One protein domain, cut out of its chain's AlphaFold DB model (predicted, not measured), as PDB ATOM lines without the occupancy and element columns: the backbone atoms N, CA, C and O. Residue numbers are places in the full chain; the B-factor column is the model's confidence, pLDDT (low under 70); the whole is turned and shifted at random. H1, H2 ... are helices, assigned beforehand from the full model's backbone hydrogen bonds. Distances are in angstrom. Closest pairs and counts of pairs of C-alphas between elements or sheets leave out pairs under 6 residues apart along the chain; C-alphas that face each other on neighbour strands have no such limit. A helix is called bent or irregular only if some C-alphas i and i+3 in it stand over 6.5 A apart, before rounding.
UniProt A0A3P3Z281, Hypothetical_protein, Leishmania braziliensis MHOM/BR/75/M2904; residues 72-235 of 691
ATOM      1  N   VAL A  72     116.332 115.157 118.045       77.62
ATOM      2  CA  VAL A  72     115.863 116.026 119.144       77.62
ATOM      3  C   VAL A  72     117.031 116.839 119.703       77.62
ATOM      4  O   VAL A  72     118.116 116.298 119.949       77.62
ATOM      5  N   SER A  73     116.851 118.146 119.897       86.44
ATOM      6  CA  SER A  73     117.893 119.008 120.464       86.44
ATOM      7  C   SER A  73     118.106 118.734 121.962       86.44
ATOM      8  O   SER A  73     117.216 118.256 122.663       86.44
ATOM      9  N   LEU A  74     119.304 119.033 122.487       86.62
ATOM     10  CA  LEU A  74     119.574 118.884 123.927       86.62
ATOM     11  C   LEU A  74     118.658 119.794 124.764       86.62
ATOM     12  O   LEU A  74     118.217 119.386 125.832       86.62
ATOM     13  N   GLN A  75     118.347 120.990 124.258       89.81
ATOM     14  CA  GLN A  75     117.463 121.950 124.916       89.81
ATOM     15  C   GLN A  75     116.022 121.433 125.007       89.81
ATOM     16  O   GLN A  75     115.419 121.528 126.072       89.81
ATOM     17  N   GLU A  76     115.492 120.823 123.943       89.25
ATOM     18  CA  GLU A  76     114.166 120.187 123.975       89.25
ATOM     19  C   GLU A  76     114.124 119.005 124.948       89.25
ATOM     20  O   GLU A  76     113.171 118.888 125.711       89.25
ATOM     21  N   LEU A  77     115.163 118.156 124.977       90.31
ATOM     22  CA  LEU A  77     115.236 117.038 125.930       90.31
ATOM     23  C   LEU A  77     115.219 117.532 127.378       90.31
ATOM     24  O   LEU A  77     114.483 117.011 128.210       90.31
ATOM     25  N   VAL A  78     116.033 118.541 127.673       92.50
ATOM     26  CA  VAL A  78     116.128 119.160 128.996       92.50
ATOM     27  C   VAL A  78     114.801 119.815 129.395       92.50
ATOM     28  O   VAL A  78     114.296 119.541 130.485       92.50
ATOM     29  N   GLY A  79     114.197 120.603 128.500       91.69
ATOM     30  CA  GLY A  79     112.900 121.239 128.739       91.69
ATOM     31  C   GLY A  79     111.784 120.220 128.967       91.69
ATOM     32  O   GLY A  79     110.961 120.384 129.867       91.69
ATOM     33  N   GLU A  80     111.796 119.112 128.225       93.06
ATOM     34  CA  GLU A  80     110.824 118.033 128.393       93.06
ATOM     35  C   GLU A  80     111.013 117.283 129.720       93.06
ATOM     36  O   GLU A  80     110.027 116.986 130.399       93.06
ATOM     37  N   VAL A  81     112.257 117.034 130.151       93.50
ATOM     38  CA  VAL A  81     112.547 116.470 131.483       93.50
ATOM     39  C   VAL A  81     111.985 117.371 132.579       93.50
ATOM     40  O   VAL A  81     111.278 116.874 133.454       93.50
ATOM     41  N   GLN A  82     112.238 118.683 132.525       91.62
ATOM     42  CA  GLN A  82     111.716 119.631 133.515       91.62
ATOM     43  C   GLN A  82     110.185 119.676 133.508       91.62
ATOM     44  O   GLN A  82     109.554 119.618 134.565       91.62
ATOM     45  N   ARG A  83     109.566 119.713 132.323       91.19
ATOM     46  CA  ARG A  83     108.106 119.718 132.174       91.19
ATOM     47  C   ARG A  83     107.472 118.472 132.789       91.19
ATOM     48  O   ARG A  83     106.525 118.578 133.571       91.19
ATOM     49  N   LEU A  84     107.990 117.289 132.457       91.62
ATOM     50  CA  LEU A  84     107.506 116.014 132.990       91.62
ATOM     51  C   LEU A  84     107.754 115.905 134.498       91.62
ATOM     52  O   LEU A  84     106.864 115.466 135.228       91.62
ATOM     53  N   GLN A  85     108.908 116.376 134.977       90.12
ATOM     54  CA  GLN A  85     109.220 116.450 136.401       90.12
ATOM     55  C   GLN A  85     108.194 117.309 137.148       90.12
ATOM     56  O   GLN A  85     107.611 116.843 138.129       90.12
ATOM     57  N   CYS A  86     107.903 118.516 136.657       87.88
ATOM     58  CA  CYS A  86     106.885 119.395 137.230       87.88
ATOM     59  C   CYS A  86     105.515 118.706 137.291       87.88
ATOM     60  O   CYS A  86     104.877 118.708 138.341       87.88
ATOM     61  N   LEU A  87     105.072 118.054 136.211       88.25
ATOM     62  CA  LEU A  87     103.776 117.361 136.180       88.25
ATOM     63  C   LEU A  87     103.692 116.165 137.142       88.25
ATOM     64  O   LEU A  87     102.612 115.870 137.658       88.25
ATOM     65  N   LEU A  88     104.805 115.463 137.368       87.69
ATOM     66  CA  LEU A  88     104.855 114.266 138.209       87.69
ATOM     67  C   LEU A  88     105.064 114.571 139.697       87.69
ATOM     68  O   LEU A  88     104.522 113.849 140.540       87.69
ATOM     69  N   GLN A  89     105.866 115.590 140.012       86.38
ATOM     70  CA  GLN A  89     106.372 115.847 141.363       86.38
ATOM     71  C   GLN A  89     105.699 117.043 142.048       86.38
ATOM     72  O   GLN A  89     105.624 117.066 143.273       86.38
ATOM     73  N   SER A  90     105.173 118.011 141.291       84.88
ATOM     74  CA  SER A  90     104.582 119.213 141.881       84.88
ATOM     75  C   SER A  90     103.289 118.916 142.651       84.88
ATOM     76  O   SER A  90     102.405 118.228 142.117       84.88
ATOM     77  N   PRO A  91     103.099 119.496 143.854       80.38
ATOM     78  CA  PRO A  91     101.859 119.346 144.616       80.38
ATOM     79  C   PRO A  91     100.635 119.865 143.843       80.38
ATOM     80  O   PRO A  91      99.549 119.288 143.957       80.38
ATOM     81  N   ARG A  92     100.825 120.871 142.975       84.94
ATOM     82  CA  ARG A  92      99.780 121.478 142.136       84.94
ATOM     83  C   ARG A  92      99.121 120.471 141.186       84.94
ATOM     84  O   ARG A  92      97.919 120.551 140.924       84.94
ATOM     85  N   TYR A  93      99.901 119.525 140.658       81.62
ATOM     86  CA  TYR A  93      99.468 118.603 139.601       81.62
ATOM     87  C   TYR A  93      99.305 117.158 140.083       81.62
ATOM     88  O   TYR A  93      98.421 116.445 139.595       81.62
ATOM     89  N   ALA A  94     100.099 116.729 141.069       67.12
ATOM     90  CA  ALA A  94     100.205 115.330 141.484       67.12
ATOM     91  C   ALA A  94      98.881 114.706 141.973       67.12
ATOM     92  O   ALA A  94      98.708 113.489 141.861       67.12
ATOM     93  N   GLY A  95      97.952 115.517 142.497       66.69
ATOM     94  CA  GLY A  95      96.641 115.066 142.980       66.69
ATOM     95  C   GLY A  95      95.536 114.985 141.919       66.69
ATOM     96  O   GLY A  95      94.513 114.351 142.166       66.69
ATOM     97  N   ASN A  96      95.729 115.598 140.747       72.12
ATOM     98  CA  ASN A  96      94.666 115.782 139.748       72.12
ATOM     99  C   ASN A  96      94.774 114.820 138.554       72.12
ATOM    100  O   ASN A  96      93.785 114.575 137.861       72.12
ATOM    101  N   ALA A  97      95.956 114.252 138.303       77.62
ATOM    102  CA  ALA A  97      96.152 113.294 137.221       77.62
ATOM    103  C   ALA A  97      95.612 111.901 137.593       77.62
ATOM    104  O   ALA A  97      95.908 111.359 138.659       77.62
ATOM    105  N   SER A  98      94.864 111.271 136.680       86.69
ATOM    106  CA  SER A  98      94.454 109.869 136.853       86.69
ATOM    107  C   SER A  98      95.675 108.943 136.956       86.69
ATOM    108  O   SER A  98      96.693 109.183 136.307       86.69
ATOM    109  N   LEU A  99      95.564 107.830 137.695       89.44
ATOM    110  CA  LEU A  99      96.668 106.865 137.843       89.44
ATOM    111  C   LEU A  99      97.202 106.360 136.491       89.44
ATOM    112  O   LEU A  99      98.408 106.203 136.319       89.44
ATOM    113  N   ARG A 100      96.318 106.173 135.499       90.06
ATOM    114  CA  ARG A 100      96.704 105.778 134.134       90.06
ATOM    115  C   ARG A 100      97.525 106.856 133.429       90.06
ATOM    116  O   ARG A 100      98.479 106.531 132.731       90.06
ATOM    117  N   GLN A 101      97.139 108.121 133.573       89.38
ATOM    118  CA  GLN A 101      97.882 109.235 132.991       89.38
ATOM    119  C   GLN A 101      99.234 109.405 133.679       89.38
ATOM    120  O   GLN A 101     100.236 109.567 132.996       89.38
ATOM    121  N   ARG A 102      99.275 109.287 135.010       90.25
ATOM    122  CA  ARG A 102     100.519 109.343 135.779       90.25
ATOM    123  C   ARG A 102     101.505 108.255 135.354       90.25
ATOM    124  O   ARG A 102     102.668 108.561 135.152       90.25
ATOM    125  N   ALA A 103     101.035 107.026 135.133       90.75
ATOM    126  CA  ALA A 103     101.878 105.936 134.635       90.75
ATOM    127  C   ALA A 103     102.440 106.196 133.224       90.75
ATOM    128  O   ALA A 103     103.561 105.796 132.930       90.75
ATOM    129  N   ARG A 104     101.680 106.871 132.349       92.25
ATOM    130  CA  ARG A 104     102.175 107.282 131.023       92.25
ATOM    131  C   ARG A 104     103.251 108.358 131.137       92.25
ATOM    132  O   ARG A 104     104.321 108.180 130.583       92.25
ATOM    133  N   LEU A 105     102.979 109.411 131.909       92.19
ATOM    134  CA  LEU A 105     103.943 110.487 132.150       92.19
ATOM    135  C   LEU A 105     105.240 109.958 132.772       92.19
ATOM    136  O   LEU A 105     106.313 110.401 132.390       92.19
ATOM    137  N   ASP A 106     105.149 109.000 133.697       93.38
ATOM    138  CA  ASP A 106     106.318 108.358 134.310       93.38
ATOM    139  C   ASP A 106     107.131 107.537 133.295       93.38
ATOM    140  O   ASP A 106     108.360 107.594 133.298       93.38
ATOM    141  N   ALA A 107     106.464 106.827 132.378       92.44
ATOM    142  CA  ALA A 107     107.131 106.097 131.301       92.44
ATOM    143  C   ALA A 107     107.838 107.041 130.313       92.44
ATOM    144  O   ALA A 107     108.999 106.804 129.975       92.44
ATOM    145  N   ASP A 108     107.166 108.120 129.903       93.62
ATOM    146  CA  ASP A 108     107.738 109.146 129.026       93.62
ATOM    147  C   ASP A 108     108.939 109.816 129.709       93.62
ATOM    148  O   ASP A 108     110.014 109.929 129.126       93.62
ATOM    149  N   PHE A 109     108.806 110.156 130.993       94.62
ATOM    150  CA  PHE A 109     109.874 110.741 131.800       94.62
ATOM    151  C   PHE A 109     111.101 109.831 131.883       94.62
ATOM    152  O   PHE A 109     112.229 110.264 131.649       94.62
ATOM    153  N   CYS A 110     110.876 108.549 132.158       94.31
ATOM    154  CA  CYS A 110     111.908 107.525 132.189       94.31
ATOM    155  C   CYS A 110     112.642 107.381 130.844       94.31
ATOM    156  O   CYS A 110     113.870 107.251 130.823       94.31
ATOM    157  N   ALA A 111     111.910 107.419 129.727       92.88
ATOM    158  CA  ALA A 111     112.486 107.348 128.388       92.88
ATOM    159  C   ALA A 111     113.337 108.587 128.068       92.88
ATOM    160  O   ALA A 111     114.477 108.445 127.625       92.88
ATOM    161  N   THR A 112     112.830 109.788 128.355       94.56
ATOM    162  CA  THR A 112     113.553 111.047 128.115       94.56
ATOM    163  C   THR A 112     114.803 111.157 128.994       94.56
ATOM    164  O   THR A 112     115.859 111.566 128.510       94.56
ATOM    165  N   LEU A 113     114.746 110.718 130.259       95.31
ATOM    166  CA  LEU A 113     115.926 110.650 131.134       95.31
ATOM    167  C   LEU A 113     117.013 109.729 130.572       95.31
ATOM    168  O   LEU A 113     118.194 110.080 130.605       95.31
ATOM    169  N   LEU A 114     116.628 108.561 130.047       94.19
ATOM    170  CA  LEU A 114     117.579 107.635 129.438       94.19
ATOM    171  C   LEU A 114     118.233 108.253 128.193       94.19
ATOM    172  O   LEU A 114     119.450 108.161 128.045       94.19
ATOM    173  N   GLN A 115     117.455 108.933 127.345       92.75
ATOM    174  CA  GLN A 115     117.975 109.640 126.167       92.75
ATOM    175  C   GLN A 115     118.964 110.748 126.552       92.75
ATOM    176  O   GLN A 115     120.039 110.860 125.958       92.75
ATOM    177  N   LEU A 116     118.632 111.541 127.575       94.88
ATOM    178  CA  LEU A 116     119.517 112.581 128.093       94.88
ATOM    179  C   LEU A 116     120.829 111.981 128.626       94.88
ATOM    180  O   LEU A 116     121.910 112.474 128.302       94.88
ATOM    181  N   TYR A 117     120.751 110.885 129.385       96.00
ATOM    182  CA  TYR A 117     121.931 110.178 129.884       96.00
ATOM    183  C   TYR A 117     122.798 109.616 128.755       96.00
ATOM    184  O   TYR A 117     124.008 109.831 128.759       96.00
ATOM    185  N   GLU A 118     122.216 108.941 127.761       93.06
ATOM    186  CA  GLU A 118     122.980 108.383 126.638       93.06
ATOM    187  C   GLU A 118     123.698 109.465 125.819       93.06
ATOM    188  O   GLU A 118     124.783 109.210 125.298       93.06
ATOM    189  N   ARG A 119     123.149 110.684 125.761       91.69
ATOM    190  CA  ARG A 119     123.793 111.827 125.103       91.69
ATOM    191  C   ARG A 119     124.926 112.437 125.927       91.69
ATOM    192  O   ARG A 119     125.910 112.900 125.355       91.69
ATOM    193  N   LEU A 120     124.796 112.451 127.253       94.06
ATOM    194  CA  LEU A 120     125.756 113.097 128.152       94.06
ATOM    195  C   LEU A 120     126.855 112.166 128.671       94.06
ATOM    196  O   LEU A 120     127.902 112.656 129.093       94.06
ATOM    197  N   ARG A 121     126.654 110.843 128.639       92.88
ATOM    198  CA  ARG A 121     127.573 109.874 129.261       92.88
ATOM    199  C   ARG A 121     128.998 109.897 128.696       92.88
ATOM    200  O   ARG A 121     129.930 109.590 129.434       92.88
ATOM    201  N   ASP A 122     129.134 110.269 127.422       88.50
ATOM    202  CA  ASP A 122     130.387 110.313 126.659       88.50
ATOM    203  C   ASP A 122     130.658 111.734 126.110       88.50
ATOM    204  O   ASP A 122     131.430 111.914 125.165       88.50
ATOM    205  N   ALA A 123     129.991 112.752 126.671       89.31
ATOM    206  CA  ALA A 123     130.097 114.126 126.197       89.31
ATOM    207  C   ALA A 123     131.502 114.703 126.421       89.31
ATOM    208  O   ALA A 123     132.129 114.531 127.467       89.31
ATOM    209  N   GLN A 124     131.971 115.444 125.424       88.56
ATOM    210  CA  GLN A 124     133.203 116.220 125.458       88.56
ATOM    211  C   GLN A 124     132.867 117.717 125.487       88.56
ATOM    212  O   GLN A 124     132.130 118.219 124.628       88.56
ATOM    213  N   LEU A 125     133.399 118.417 126.488       88.25
ATOM    214  CA  LEU A 125     133.155 119.842 126.717       88.25
ATOM    215  C   LEU A 125     133.713 120.693 125.563       88.25
ATOM    216  O   LEU A 125     134.785 120.398 125.037       88.25
ATOM    217  N   ASP A 126     132.959 121.722 125.167       85.56
ATOM    218  CA  ASP A 126     133.186 122.661 124.049       85.56
ATOM    219  C   ASP A 126     133.191 122.050 122.637       85.56
ATOM    220  O   ASP A 126     132.983 122.768 121.661       85.56
ATOM    221  N   THR A 127     133.400 120.740 122.499       84.00
ATOM    222  CA  THR A 127     133.360 120.057 121.197       84.00
ATOM    223  C   THR A 127     131.976 119.510 120.878       84.00
ATOM    224  O   THR A 127     131.510 119.637 119.749       84.00
ATOM    225  N   THR A 128     131.312 118.903 121.863       82.75
ATOM    226  CA  THR A 128     129.994 118.271 121.680       82.75
ATOM    227  C   THR A 128     128.885 118.978 122.447       82.75
ATOM    228  O   THR A 128     127.743 118.985 121.992       82.75
ATOM    229  N   VAL A 129     129.209 119.569 123.601       90.25
ATOM    230  CA  VAL A 129     128.260 120.244 124.496       90.25
ATOM    231  C   VAL A 129     128.971 121.413 125.180       90.25
ATOM    232  O   VAL A 129     130.152 121.312 125.517       90.25
ATOM    233  N   THR A 130     128.269 122.528 125.388       91.44
ATOM    234  CA  THR A 130     128.804 123.661 126.156       91.44
ATOM    235  C   THR A 130     128.946 123.298 127.642       91.44
ATOM    236  O   THR A 130     128.209 122.439 128.134       91.44
ATOM    237  N   PRO A 131     129.867 123.934 128.387       93.00
ATOM    238  CA  PRO A 131     130.025 123.681 129.818       93.00
ATOM    239  C   PRO A 131     128.712 123.808 130.605       93.00
ATOM    240  O   PRO A 131     128.355 122.873 131.319       93.00
ATOM    241  N   ASP A 132     127.958 124.888 130.397       93.94
ATOM    242  CA  ASP A 132     126.693 125.138 131.098       93.94
ATOM    243  C   ASP A 132     125.628 124.084 130.765       93.94
ATOM    244  O   ASP A 132     125.028 123.501 131.661       93.94
ATOM    245  N   ALA A 133     125.439 123.744 129.484       93.19
ATOM    246  CA  ALA A 133     124.452 122.730 129.105       93.19
ATOM    247  C   ALA A 133     124.822 121.331 129.631       93.19
ATOM    248  O   ALA A 133     123.948 120.525 129.953       93.19
ATOM    249  N   CYS A 134     126.123 121.035 129.732       95.19
ATOM    250  CA  CYS A 134     126.606 119.797 130.328       95.19
ATOM    251  C   CYS A 134     126.373 119.772 131.846       95.19
ATOM    252  O   CYS A 134     125.932 118.745 132.366       95.19
ATOM    253  N   ALA A 135     126.661 120.873 132.548       95.75
ATOM    254  CA  ALA A 135     126.403 121.006 133.980       95.75
ATOM    255  C   ALA A 135     124.907 120.828 134.274       95.75
ATOM    256  O   ALA A 135     124.551 119.965 135.079       95.75
ATOM    257  N   PHE A 136     124.044 121.501 133.511       96.31
ATOM    258  CA  PHE A 136     122.606 121.475 133.744       96.31
ATOM    259  C   PHE A 136     121.986 120.117 133.417       96.31
ATOM    260  O   PHE A 136     121.188 119.567 134.179       96.31
ATOM    261  N   GLY A 137     122.414 119.501 132.314       96.12
ATOM    262  CA  GLY A 137     121.977 118.157 131.953       96.12
ATOM    263  C   GLY A 137     122.336 117.119 133.023       96.12
ATOM    264  O   GLY A 137     121.483 116.335 133.442       96.12
ATOM    265  N   TRP A 138     123.571 117.141 133.535       96.75
ATOM    266  CA  TRP A 138     123.972 116.264 134.641       96.75
ATOM    267  C   TRP A 138     123.309 116.633 135.970       96.75
ATOM    268  O   TRP A 138     123.040 115.748 136.786       96.75
ATOM    269  N   PHE A 139     122.995 117.904 136.194       96.94
ATOM    270  CA  PHE A 139     122.229 118.349 137.347       96.94
ATOM    271  C   PHE A 139     120.829 117.728 137.339       96.94
ATOM    272  O   PHE A 139     120.445 117.099 138.326       96.94
ATOM    273  N   LEU A 140     120.111 117.768 136.214       95.44
ATOM    274  CA  LEU A 140     118.802 117.117 136.083       95.44
ATOM    275  C   LEU A 140     118.877 115.594 136.247       95.44
ATOM    276  O   LEU A 140     118.049 115.008 136.950       95.44
ATOM    277  N   LEU A 141     119.888 114.948 135.655       96.25
ATOM    278  CA  LEU A 141     120.119 113.508 135.815       96.25
ATOM    279  C   LEU A 141     120.394 113.133 137.279       96.25
ATOM    280  O   LEU A 141     119.880 112.129 137.771       96.25
ATOM    281  N   THR A 142     121.177 113.945 137.994       94.25
ATOM    282  CA  THR A 142     121.513 113.687 139.402       94.25
ATOM    283  C   THR A 142     120.363 113.986 140.367       94.25
ATOM    284  O   THR A 142     120.239 113.315 141.392       94.25
ATOM    285  N   HIS A 143     119.471 114.924 140.037       91.44
ATOM    286  CA  HIS A 143     118.236 115.154 140.801       91.44
ATOM    287  C   HIS A 143     117.227 114.017 140.622       91.44
ATOM    288  O   HIS A 143     116.445 113.735 141.527       91.44
ATOM    289  N   ASN A 144     117.301 113.301 139.500       94.12
ATOM    290  CA  ASN A 144     116.406 112.204 139.150       94.12
ATOM    291  C   ASN A 144     117.135 110.845 139.113       94.12
ATOM    292  O   ASN A 144     116.837 109.983 138.286       94.12
ATOM    293  N   LEU A 145     118.083 110.630 140.040       93.12
ATOM    294  CA  LEU A 145     118.918 109.420 140.094       93.12
ATOM    295  C   LEU A 145     118.120 108.128 140.219       93.12
ATOM    296  O   LEU A 145     118.453 107.151 139.564       93.12
ATOM    297  N   GLU A 146     117.106 108.080 141.080       92.81
ATOM    298  CA  GLU A 146     116.352 106.845 141.300       92.81
ATOM    299  C   GLU A 146     115.633 106.359 140.025       92.81
ATOM    300  O   GLU A 146     115.869 105.215 139.623       92.81
ATOM    301  N   PRO A 147     114.816 107.185 139.335       93.44
ATOM    302  CA  PRO A 147     114.238 106.784 138.056       93.44
ATOM    303  C   PRO A 147     115.310 106.536 136.985       93.44
ATOM    304  O   PRO A 147     115.196 105.546 136.268       93.44
ATOM    305  N   LEU A 148     116.387 107.331 136.926       94.94
ATOM    306  CA  LEU A 148     117.495 107.101 135.991       94.94
ATOM    307  C   LEU A 148     118.167 105.731 136.188       94.94
ATOM    308  O   LEU A 148     118.418 105.004 135.233       94.94
ATOM    309  N   LEU A 149     118.477 105.349 137.426       93.38
ATOM    310  CA  LEU A 149     119.139 104.076 137.713       93.38
ATOM    311  C   LEU A 149     118.236 102.894 137.362       93.38
ATOM    312  O   LEU A 149     118.714 101.911 136.793       93.38
ATOM    313  N   ARG A 150     116.930 103.008 137.639       91.81
ATOM    314  CA  ARG A 150     115.934 102.005 137.239       91.81
ATOM    315  C   ARG A 150     115.870 101.851 135.716       91.81
ATOM    316  O   ARG A 150     115.814 100.722 135.228       91.81
ATOM    317  N   THR A 151     115.916 102.949 134.962       92.06
ATOM    318  CA  THR A 151     115.853 102.907 133.490       92.06
ATOM    319  C   THR A 151     117.147 102.425 132.850       92.06
ATOM    320  O   THR A 151     117.104 101.665 131.886       92.06
ATOM    321  N   VAL A 152     118.307 102.782 133.399       92.25
ATOM    322  CA  VAL A 152     119.596 102.247 132.936       92.25
ATOM    323  C   VAL A 152     119.685 100.745 133.219       92.25
ATOM    324  O   VAL A 152     120.105  99.986 132.345       92.25
ATOM    325  N   ALA A 153     119.246 100.287 134.396       90.00
ATOM    326  CA  ALA A 153     119.211  98.864 134.728       90.00
ATOM    327  C   ALA A 153     118.287  98.076 133.781       90.00
ATOM    328  O   ALA A 153     118.689  97.035 133.255       90.00
ATOM    329  N   SER A 154     117.088  98.591 133.488       87.00
ATOM    330  CA  SER A 154     116.155  97.931 132.567       87.00
ATOM    331  C   SER A 154     116.660  97.925 131.118       87.00
ATOM    332  O   SER A 154     116.584  96.898 130.441       87.00
ATOM    333  N   ALA A 155     117.265  99.021 130.649       86.12
ATOM    334  CA  ALA A 155     117.890  99.084 129.328       86.12
ATOM    335  C   ALA A 155     119.068  98.101 129.199       86.12
ATOM    336  O   ALA A 155     119.267  97.493 128.143       86.12
ATOM    337  N   ARG A 156     119.837  97.895 130.278       80.44
ATOM    338  CA  ARG A 156     120.884  96.863 130.336       80.44
ATOM    339  C   ARG A 156     120.294  95.460 130.239       80.44
ATOM    340  O   ARG A 156     120.774  94.683 129.420       80.44
ATOM    341  N   GLN A 157     119.232  95.156 130.984       76.31
ATOM    342  CA  GLN A 157     118.536  93.863 130.919       76.31
ATOM    343  C   GLN A 157     117.987  93.549 129.526       76.31
ATOM    344  O   GLN A 157     118.111  92.424 129.044       76.31
ATOM    345  N   GLN A 158     117.426  94.538 128.833       74.75
ATOM    346  CA  GLN A 158     116.946  94.363 127.459       74.75
ATOM    347  C   GLN A 158     118.087  94.074 126.470       74.75
ATOM    348  O   GLN A 158     117.910  93.298 125.536       74.75
ATOM    349  N   LYS A 159     119.283  94.636 126.691       71.56
ATOM    350  CA  LYS A 159     120.482  94.309 125.897       71.56
ATOM    351  C   LYS A 159     121.045  92.922 126.263       71.56
ATOM    352  O   LYS A 159     121.473  92.178 125.379       71.56
ATOM    353  N   LEU A 160     121.010  92.553 127.548       65.75
ATOM    354  CA  LEU A 160     121.537  91.299 128.111       65.75
ATOM    355  C   LEU A 160     120.607  90.091 127.976       65.75
ATOM    356  O   LEU A 160     121.090  88.974 128.022       65.75
ATOM    357  N   THR A 161     119.311  90.246 127.715       53.75
ATOM    358  CA  THR A 161     118.404  89.119 127.397       53.75
ATOM    359  C   THR A 161     118.742  88.417 126.067       53.75
ATOM    360  O   THR A 161     118.109  87.426 125.711       53.75
ATOM    361  N   SER A 162     119.808  88.854 125.382       55.03
ATOM    362  CA  SER A 162     120.518  88.101 124.340       55.03
ATOM    363  C   SER A 162     121.594  87.126 124.869       55.03
ATOM    364  O   SER A 162     121.997  86.239 124.125       55.03
ATOM    365  N   ASN A 163     122.036  87.237 126.129       50.25
ATOM    366  CA  ASN A 163     123.054  86.401 126.780       50.25
ATOM    367  C   ASN A 163     122.788  86.234 128.297       50.25
ATOM    368  O   ASN A 163     122.958  87.155 129.091       50.25
ATOM    369  N   LEU A 164     122.414  85.013 128.690       50.16
ATOM    370  CA  LEU A 164     122.092  84.553 130.050       50.16
ATOM    371  C   LEU A 164     123.136  84.955 131.118       50.16
ATOM    372  O   LEU A 164     124.197  84.338 131.205       50.16
ATOM    373  N   SER A 165     122.820  85.924 131.982       47.34
ATOM    374  CA  SER A 165     123.518  86.117 133.263       47.34
ATOM    375  C   SER A 165     122.637  86.865 134.268       47.34
ATOM    376  O   SER A 165     122.399  88.059 134.121       47.34
ATOM    377  N   GLU A 166     122.216  86.175 135.328       47.31
ATOM    378  CA  GLU A 166     121.534  86.738 136.501       47.31
ATOM    379  C   GLU A 166     122.564  87.360 137.464       47.31
ATOM    380  O   GLU A 166     122.964  86.771 138.466       47.31
ATOM    381  N   GLY A 167     123.057  88.554 137.131       53.56
ATOM    382  CA  GLY A 167     123.734  89.440 138.083       53.56
ATOM    383  C   GLY A 167     122.788  90.572 138.482       53.56
ATOM    384  O   GLY A 167     121.945  90.961 137.686       53.56
ATOM    385  N   SER A 168     122.898  91.119 139.696       58.12
ATOM    386  CA  SER A 168     122.085  92.276 140.116       58.12
ATOM    387  C   SER A 168     122.393  93.501 139.232       58.12
ATOM    388  O   SER A 168     123.370  94.219 139.461       58.12
ATOM    389  N   ASP A 169     121.569  93.720 138.202       69.00
ATOM    390  CA  ASP A 169     121.751  94.749 137.165       69.00
ATOM    391  C   ASP A 169     121.765  96.183 137.708       69.00
ATOM    392  O   ASP A 169     122.390  97.069 137.122       69.00
ATOM    393  N   GLU A 170     121.152  96.410 138.869       80.12
ATOM    394  CA  GLU A 170     121.135  97.712 139.540       80.12
ATOM    395  C   GLU A 170     122.536  98.159 139.975       80.12
ATOM    396  O   GLU A 170     122.903  99.320 139.808       80.12
ATOM    397  N   ALA A 171     123.367  97.245 140.489       84.69
ATOM    398  CA  ALA A 171     124.726  97.589 140.909       84.69
ATOM    399  C   ALA A 171     125.622  97.956 139.714       84.69
ATOM    400  O   ALA A 171     126.491  98.823 139.838       84.69
ATOM    401  N   ALA A 172     125.399  97.317 138.562       86.31
ATOM    402  CA  ALA A 172     126.086  97.648 137.318       86.31
ATOM    403  C   ALA A 172     125.623  99.007 136.768       86.31
ATOM    404  O   ALA A 172     126.468  99.827 136.420       86.31
ATOM    405  N   ALA A 173     124.315  99.286 136.783       89.94
ATOM    406  CA  ALA A 173     123.769 100.588 136.395       89.94
ATOM    407  C   ALA A 173     124.319 101.732 137.265       89.94
ATOM    408  O   ALA A 173     124.743 102.761 136.741       89.94
ATOM    409  N   VAL A 174     124.398 101.529 138.587       92.25
ATOM    410  CA  VAL A 174     125.026 102.483 139.519       92.25
ATOM    411  C   VAL A 174     126.477 102.767 139.132       92.25
ATOM    412  O   VAL A 174     126.891 103.927 139.121       92.25
ATOM    413  N   ARG A 175     127.248 101.724 138.801       90.75
ATOM    414  CA  ARG A 175     128.646 101.877 138.392       90.75
ATOM    415  C   ARG A 175     128.770 102.643 137.075       90.75
ATOM    416  O   ARG A 175     129.582 103.558 137.014       90.75
ATOM    417  N   ASP A 176     127.983 102.304 136.059       91.06
ATOM    418  CA  ASP A 176     128.043 102.962 134.746       91.06
ATOM    419  C   ASP A 176     127.727 104.457 134.849       91.06
ATOM    420  O   ASP A 176     128.488 105.293 134.358       91.06
ATOM    421  N   VAL A 177     126.640 104.802 135.547       94.56
ATOM    422  CA  VAL A 177     126.249 106.201 135.760       94.56
ATOM    423  C   VAL A 177     127.348 106.952 136.510       94.56
ATOM    424  O   VAL A 177     127.711 108.058 136.112       94.56
ATOM    425  N   PHE A 178     127.926 106.349 137.554       94.00
ATOM    426  CA  PHE A 178     129.011 106.970 138.313       94.00
ATOM    427  C   PHE A 178     130.289 107.160 137.485       94.00
ATOM    428  O   PHE A 178     130.899 108.225 137.553       94.00
ATOM    429  N   VAL A 179     130.691 106.168 136.684       92.62
ATOM    430  CA  VAL A 179     131.895 106.255 135.842       92.62
ATOM    431  C   VAL A 179     131.755 107.373 134.811       92.62
ATOM    432  O   VAL A 179     132.678 108.180 134.676       92.62
ATOM    433  N   SER A 180     130.603 107.470 134.140       94.00
ATOM    434  CA  SER A 180     130.312 108.550 133.190       94.00
ATOM    435  C   SER A 180     130.286 109.919 133.869       94.00
ATOM    436  O   SER A 180     130.954 110.847 133.414       94.00
ATOM    437  N   LEU A 181     129.593 110.034 135.007       94.88
ATOM    438  CA  LEU A 181     129.541 111.270 135.789       94.88
ATOM    439  C   LEU A 181     130.943 111.722 136.217       94.88
ATOM    440  O   LEU A 181     131.287 112.902 136.128       94.88
ATOM    441  N   ARG A 182     131.775 110.780 136.670       92.75
ATOM    442  CA  ARG A 182     133.149 111.059 137.082       92.75
ATOM    443  C   ARG A 182     133.990 111.552 135.912       92.75
ATOM    444  O   ARG A 182     134.698 112.543 136.071       92.75
ATOM    445  N   ALA A 183     133.935 110.857 134.778       91.69
ATOM    446  CA  ALA A 183     134.747 111.170 133.606       91.69
ATOM    447  C   ALA A 183     134.393 112.539 133.010       91.69
ATOM    448  O   ALA A 183     135.287 113.330 132.720       91.69
ATOM    449  N   VAL A 184     133.099 112.832 132.867       93.12
ATOM    450  CA  VAL A 184     132.627 114.058 132.209       93.12
ATOM    451  C   VAL A 184     132.666 115.254 133.162       93.12
ATOM    452  O   VAL A 184     133.187 116.312 132.804       93.12
ATOM    453  N   VAL A 185     132.158 115.089 134.390       94.69
ATOM    454  CA  VAL A 185     131.942 116.203 135.328       94.69
ATOM    455  C   VAL A 185     133.040 116.295 136.378       94.69
ATOM    456  O   VAL A 185     133.786 117.273 136.397       94.69
ATOM    457  N   LEU A 186     133.180 115.285 137.243       93.81
ATOM    458  CA  LEU A 186     134.026 115.409 138.440       93.81
ATOM    459  C   LEU A 186     135.506 115.615 138.089       93.81
ATOM    460  O   LEU A 186     136.162 116.478 138.662       93.81
ATOM    461  N   GLN A 187     136.037 114.877 137.112       92.50
ATOM    462  CA  GLN A 187     137.421 115.063 136.663       92.50
ATOM    463  C   GLN A 187     137.641 116.433 136.017       92.50
ATOM    464  O   GLN A 187     138.714 117.012 136.169       92.50
ATOM    465  N   SER A 188     136.627 116.980 135.348       93.19
ATOM    466  CA  SER A 188     136.684 118.300 134.717       93.19
ATOM    467  C   SER A 188     136.673 119.455 135.732       93.19
ATOM    468  O   SER A 188     137.112 120.552 135.388       93.19
ATOM    469  N   MET A 189     136.234 119.213 136.976       94.88
ATOM    470  CA  MET A 189     136.245 120.182 138.087       94.88
ATOM    471  C   MET A 189     137.597 120.289 138.817       94.88
ATOM    472  O   MET A 189     137.774 121.161 139.670       94.88
ATOM    473  N   VAL A 190     138.553 119.401 138.539       92.62
ATOM    474  CA  VAL A 190     139.875 119.411 139.189       92.62
ATOM    475  C   VAL A 190     140.717 120.598 138.699       92.62
ATOM    476  O   VAL A 190     140.600 121.021 137.552       92.62
ATOM    477  N   GLU A 191     141.587 121.128 139.566       89.19
ATOM    478  CA  GLU A 191     142.482 122.256 139.264       89.19
ATOM    479  C   GLU A 191     143.217 122.062 137.920       89.19
ATOM    480  O   GLU A 191     143.819 121.018 137.666       89.19
ATOM    481  N   GLY A 192     143.124 123.066 137.041       87.50
ATOM    482  CA  GLY A 192     143.706 123.047 135.690       87.50
ATOM    483  C   GLY A 192     142.871 122.351 134.605       87.50
ATOM    484  O   GLY A 192     143.307 122.293 133.455       87.50
ATOM    485  N   ARG A 193     141.685 121.823 134.927       93.25
ATOM    486  CA  ARG A 193     140.749 121.212 133.963       93.25
ATOM    487  C   ARG A 193     139.640 122.178 133.546       93.25
ATOM    488  O   ARG A 193     139.526 123.268 134.094       93.25
ATOM    489  N   ARG A 194     138.833 121.785 132.552       93.75
ATOM    490  CA  ARG A 194     137.948 122.705 131.823       93.75
ATOM    491  C   ARG A 194     136.906 123.413 132.694       93.75
ATOM    492  O   ARG A 194     136.781 124.627 132.577       93.75
ATOM    493  N   PHE A 195     136.184 122.705 133.567       94.69
ATOM    494  CA  PHE A 195     135.226 123.375 134.456       94.69
ATOM    495  C   PHE A 195     135.932 124.251 135.485       94.69
ATOM    496  O   PHE A 195     135.424 125.316 135.815       94.69
ATOM    497  N   PHE A 196     137.100 123.832 135.978       94.94
ATOM    498  CA  PHE A 196     137.866 124.641 136.920       94.94
ATOM    499  C   PHE A 196     138.351 125.944 136.274       94.94
ATOM    500  O   PHE A 196     138.179 127.014 136.850       94.94
ATOM    501  N   THR A 197     138.916 125.874 135.064       94.44
ATOM    502  CA  THR A 197     139.383 127.066 134.346       94.44
ATOM    503  C   THR A 197     138.223 127.999 134.005       94.44
ATOM    504  O   THR A 197     138.331 129.191 134.277       94.44
ATOM    505  N   ALA A 198     137.098 127.459 133.521       93.56
ATOM    506  CA  ALA A 198     135.892 128.235 133.225       93.56
ATOM    507  C   ALA A 198     135.302 128.917 134.478       93.56
ATOM    508  O   ALA A 198     134.893 130.075 134.428       93.56
ATOM    509  N   ALA A 199     135.303 128.227 135.626       93.88
ATOM    510  CA  ALA A 199     134.863 128.798 136.900       93.88
ATOM    511  C   ALA A 199     135.770 129.953 137.355       93.88
ATOM    512  O   ALA A 199     135.281 130.979 137.824       93.88
ATOM    513  N   THR A 200     137.092 129.804 137.205       91.62
ATOM    514  CA  THR A 200     138.064 130.838 137.601       91.62
ATOM    515  C   THR A 200     138.064 132.062 136.692       91.62
ATOM    516  O   THR A 200     138.352 133.159 137.165       91.62
ATOM    517  N   SER A 201     137.775 131.891 135.397       92.06
ATOM    518  CA  SER A 201     137.737 132.990 134.427       92.06
ATOM    519  C   SER A 201     136.408 133.748 134.431       92.06
ATOM    520  O   SER A 201     136.319 134.797 133.797       92.06
ATOM    521  N   GLY A 202     135.398 133.251 135.155       90.12
ATOM    522  CA  GLY A 202     134.046 133.811 135.146       90.12
ATOM    523  C   GLY A 202     133.261 133.489 133.870       90.12
ATOM    524  O   GLY A 202     132.316 134.201 133.553       90.12
ATOM    525  N   GLU A 203     133.660 132.452 133.124       92.69
ATOM    526  CA  GLU A 203     132.942 131.987 131.927       92.69
ATOM    527  C   GLU A 203     131.647 131.240 132.264       92.69
ATOM    528  O   GLU A 203     130.714 131.272 131.469       92.69
ATOM    529  N   LEU A 204     131.600 130.548 133.409       94.25
ATOM    530  CA  LEU A 204     130.412 129.807 133.843       94.25
ATOM    531  C   LEU A 204     129.366 130.739 134.451       94.25
ATOM    532  O   LEU A 204     129.696 131.647 135.220       94.25
ATOM    533  N   SER A 205     128.096 130.444 134.177       95.25
ATOM    534  CA  SER A 205     126.972 131.078 134.864       95.25
ATOM    535  C   SER A 205     126.944 130.732 136.363       95.25
ATOM    536  O   SER A 205     127.552 129.757 136.823       95.25
ATOM    537  N   LEU A 206     126.223 131.536 137.156       95.75
ATOM    538  CA  LEU A 206     126.015 131.259 138.583       95.75
ATOM    539  C   LEU A 206     125.303 129.910 138.773       95.75
ATOM    540  O   LEU A 206     125.676 129.130 139.647       95.75
ATOM    541  N   GLU A 207     124.319 129.640 137.922       96.69
ATOM    542  CA  GLU A 207     123.549 128.406 137.845       96.69
ATOM    543  C   GLU A 207     124.477 127.207 137.612       96.69
ATOM    544  O   GLU A 207     124.526 126.311 138.453       96.69
ATOM    545  N   ALA A 208     125.336 127.257 136.587       96.88
ATOM    546  CA  ALA A 208     126.288 126.189 136.284       96.88
ATOM    547  C   ALA A 208     127.268 125.920 137.439       96.88
ATOM    548  O   ALA A 208     127.591 124.769 137.748       96.88
ATOM    549  N   LEU A 209     127.729 126.962 138.137       97.75
ATOM    550  CA  LEU A 209     128.577 126.790 139.322       97.75
ATOM    551  C   LEU A 209     127.839 126.055 140.454       97.75
ATOM    552  O   LEU A 209     128.414 125.169 141.097       97.75
ATOM    553  N   ILE A 210     126.575 126.407 140.695       97.88
ATOM    554  CA  ILE A 210     125.719 125.773 141.706       97.88
ATOM    555  C   ILE A 210     125.402 124.324 141.324       97.88
ATOM    556  O   ILE A 210     125.474 123.435 142.176       97.88
ATOM    557  N   GLU A 211     125.093 124.069 140.056       98.12
ATOM    558  CA  GLU A 211     124.825 122.743 139.503       98.12
ATOM    559  C   GLU A 211     126.006 121.798 139.734       98.12
ATOM    560  O   GLU A 211     125.840 120.721 140.313       98.12
ATOM    561  N   LEU A 212     127.217 122.234 139.367       97.62
ATOM    562  CA  LEU A 212     128.454 121.480 139.579       97.62
ATOM    563  C   LEU A 212     128.691 121.182 141.064       97.62
ATOM    564  O   LEU A 212     129.052 120.057 141.426       97.62
ATOM    565  N   LEU A 213     128.458 122.160 141.946       96.50
ATOM    566  CA  LEU A 213     128.584 121.956 143.388       96.50
ATOM    567  C   LEU A 213     127.541 120.958 143.921       96.50
ATOM    568  O   LEU A 213     127.867 120.096 144.741       96.50
ATOM    569  N   SER A 214     126.301 121.039 143.440       97.00
ATOM    570  CA  SER A 214     125.210 120.137 143.826       97.00
ATOM    571  C   SER A 214     125.486 118.696 143.411       97.00
ATOM    572  O   SER A 214     125.360 117.780 144.231       97.00
ATOM    573  N   ILE A 215     125.966 118.507 142.179       96.19
ATOM    574  CA  ILE A 215     126.418 117.219 141.654       96.19
ATOM    575  C   ILE A 215     127.541 116.658 142.531       96.19
ATOM    576  O   ILE A 215     127.443 115.539 143.035       96.19
ATOM    577  N   ALA A 216     128.604 117.436 142.745       94.62
ATOM    578  CA  ALA A 216     129.801 116.959 143.429       94.62
ATOM    579  C   ALA A 216     129.577 116.667 144.922       94.62
ATOM    580  O   ALA A 216     130.251 115.808 145.494       94.62
ATOM    581  N   THR A 217     128.622 117.349 145.557       93.62
ATOM    582  CA  THR A 217     128.252 117.117 146.961       93.62
ATOM    583  C   THR A 217     127.155 116.065 147.130       93.62
ATOM    584  O   THR A 217     126.788 115.748 148.263       93.62
ATOM    585  N   ALA A 218     126.606 115.501 146.048       93.06
ATOM    586  CA  ALA A 218     125.525 114.525 146.129       93.06
ATOM    587  C   ALA A 218     125.938 113.272 146.937       93.06
ATOM    588  O   ALA A 218     127.006 112.701 146.693       93.06
ATOM    589  N   PRO A 219     125.076 112.750 147.841       91.88
ATOM    590  CA  PRO A 219     125.371 111.532 148.603       91.88
ATOM    591  C   PRO A 219     125.708 110.325 147.718       91.88
ATOM    592  O   PRO A 219     126.475 109.452 148.121       91.88
ATOM    593  N   PHE A 220     125.145 110.288 146.506       92.56
ATOM    594  CA  PHE A 220     125.443 109.290 145.484       92.56
ATOM    595  C   PHE A 220     126.927 109.265 145.101       92.56
ATOM    596  O   PHE A 220     127.535 108.197 145.141       92.56
ATOM    597  N   VAL A 221     127.521 110.426 144.795       91.38
ATOM    598  CA  VAL A 221     128.930 110.547 144.383       91.38
ATOM    599  C   VAL A 221     129.845 110.014 145.473       91.38
ATOM    600  O   VAL A 221     130.706 109.175 145.210       91.38
ATOM    601  N   ARG A 222     129.604 110.432 146.718       86.38
ATOM    602  CA  ARG A 222     130.394 109.993 147.866       86.38
ATOM    603  C   ARG A 222     130.311 108.481 148.083       86.38
ATOM    604  O   ARG A 222     131.341 107.817 148.148       86.38
ATOM    605  N   ARG A 223     129.093 107.931 148.171       89.56
ATOM    606  CA  ARG A 223     128.887 106.490 148.408       89.56
ATOM    607  C   ARG A 223     129.492 105.636 147.294       89.56
ATOM    608  O   ARG A 223     130.008 104.559 147.571       89.56
ATOM    609  N   CYS A 224     129.436 106.100 146.046       90.31
ATOM    610  CA  CYS A 224     130.041 105.394 144.920       90.31
ATOM    611  C   CYS A 224     131.570 105.462 144.952       90.31
ATOM    612  O   CYS A 224     132.211 104.430 144.767       90.31
ATOM    613  N   ALA A 225     132.154 106.624 145.255       86.81
ATOM    614  CA  ALA A 225     133.602 106.756 145.399       86.81
ATOM    615  C   ALA A 225     134.151 105.833 146.506       86.81
ATOM    616  O   ALA A 225     135.118 105.108 146.280       86.81
ATOM    617  N   GLU A 226     133.478 105.779 147.665       86.25
ATOM    618  CA  GLU A 226     133.810 104.858 148.765       86.25
ATOM    619  C   GLU A 226     133.677 103.384 148.334       86.25
ATOM    620  O   GLU A 226     134.569 102.573 148.580       86.25
ATOM    621  N   ARG A 227     132.577 103.028 147.655       86.88
ATOM    622  CA  ARG A 227     132.265 101.643 147.269       86.88
ATOM    623  C   ARG A 227     133.171 101.087 146.172       86.88
ATOM    624  O   ARG A 227     133.501  99.905 146.215       86.88
ATOM    625  N   PHE A 228     133.511 101.888 145.167       82.62
ATOM    626  CA  PHE A 228     134.257 101.418 143.995       82.62
ATOM    627  C   PHE A 228     135.776 101.602 144.126       82.62
ATOM    628  O   PHE A 228     136.498 101.218 143.210       82.62
ATOM    629  N   SER A 229     136.259 102.135 145.261       66.06
ATOM    630  CA  SER A 229     137.687 102.413 145.514       66.06
ATOM    631  C   SER A 229     138.343 103.204 144.378       66.06
ATOM    632  O   SER A 229     139.504 102.998 144.033       66.06
ATOM    633  N   GLU A 230     137.566 104.091 143.764       63.53
ATOM    634  CA  GLU A 230     138.011 104.949 142.682       63.53
ATOM    635  C   GLU A 230     138.396 106.321 143.251       63.53
ATOM    636  O   GLU A 230     137.649 106.876 144.058       63.53
ATOM    637  N   ASP A 231     139.522 106.894 142.798       59.75
ATOM    638  CA  ASP A 231     139.888 108.298 143.048       59.75
ATOM    639  C   ASP A 231     138.804 109.209 142.442       59.75
ATOM    640  O   ASP A 231     138.844 109.574 141.263       59.75
ATOM    641  N   GLY A 232     137.755 109.479 143.216       56.69
ATOM    642  CA  GLY A 232     136.555 110.183 142.756       56.69
ATOM    643  C   GLY A 232     136.064 111.271 143.705       56.69
ATOM    644  O   GLY A 232     135.205 112.060 143.318       56.69
ATOM    645  N   VAL A 233     136.601 111.350 144.927       68.94
ATOM    646  CA  VAL A 233     136.262 112.431 145.860       68.94
ATOM    647  C   VAL A 233     137.141 113.637 145.547       68.94
ATOM    648  O   VAL A 233     138.366 113.564 145.638       68.94
ATOM    649  N   LEU A 234     136.514 114.753 145.173       80.69
ATOM    650  CA  LEU A 234     137.219 116.019 144.991       80.69
ATOM    651  C   LEU A 234     137.889 116.452 146.299       80.69
ATOM    652  O   LEU A 234     137.332 116.299 147.387       80.69
ATOM    653  N   ALA A 235     139.082 117.033 146.189       83.12
ATOM    654  CA  ALA A 235     139.783 117.573 147.345       83.12
ATOM    655  C   ALA A 235     138.994 118.737 147.972       83.12
ATOM    656  O   ALA A 235     138.425 119.565 147.259       83.12
TER     657      ALA A 235
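Overview. This is residues 72 to 235 of the 691 residues of the protein "Hypothetical_protein" of Leishmania braziliensis MHOM/BR/75/M2904 (UniProt A0A3P3Z281). H1, the long H3 and H4 form an up-and-down bundle, each helix running against the one before it, and H8 packs on H4, near the domain's middle. H5 and H6 make a V, H9 packs across H6, and the short H2 and H7 lie farthest from the middle. The printed part has 164 residues with nine named helices, H1 to H9 in order, and no named strand: all helix. It is compact, with a radius of gyration of the C-alphas of 16.8 A, and spans 49 by 42 by 28 A.

Along the chain. Find C-alpha 99 at (96.668, 106.865, 137.843); from there H3, residues 99 to 120, runs 31.3 A. H1, residues 74 to 89, measures 22.1 A; H4, 131 to 143, 18.2 A; H5, 145 to 160, 21.9 A. H6, residues 169 to 189, 29.3 A, has a kink of 42 degrees near residue 182 and is only just irregular: C-alphas 184 and 187 are 6.6 A apart. Look also for H2, 91 to 94, H7, 194 to 201, H8, 206 to 216, and H9, 219 to 228, ending at C-alpha 228 (134.257, 101.418, 143.995).

Arrangement. H3 touches H1, closest C-alphas Leu 84 and Phe 109, 5.9 A. H3 and H4 form a hairpin; residues 113 to 120 of H3 alone touch H4, closest C-alphas Leu 113 and Leu 141, 6.9 A. H4 touches H8 at a steep tilt of 47 degrees, closest C-alphas Asp 132 and Ala 208, 5.3 A. Every O i to N i+4 pair is within hydrogen-bond range in H1, H3, H4, H5, H7, H8 and H9, and 15 of 17 in H6; H2 is too short for one.

Size, cuts and confidence. The C-alphas farthest apart, of Leu 164 and Ser 201, are 51.1 A apart. The printed part has no cut and no long link. Confidence is under 70 at residues 94 to 95, 160 to 169 and 229 to 233.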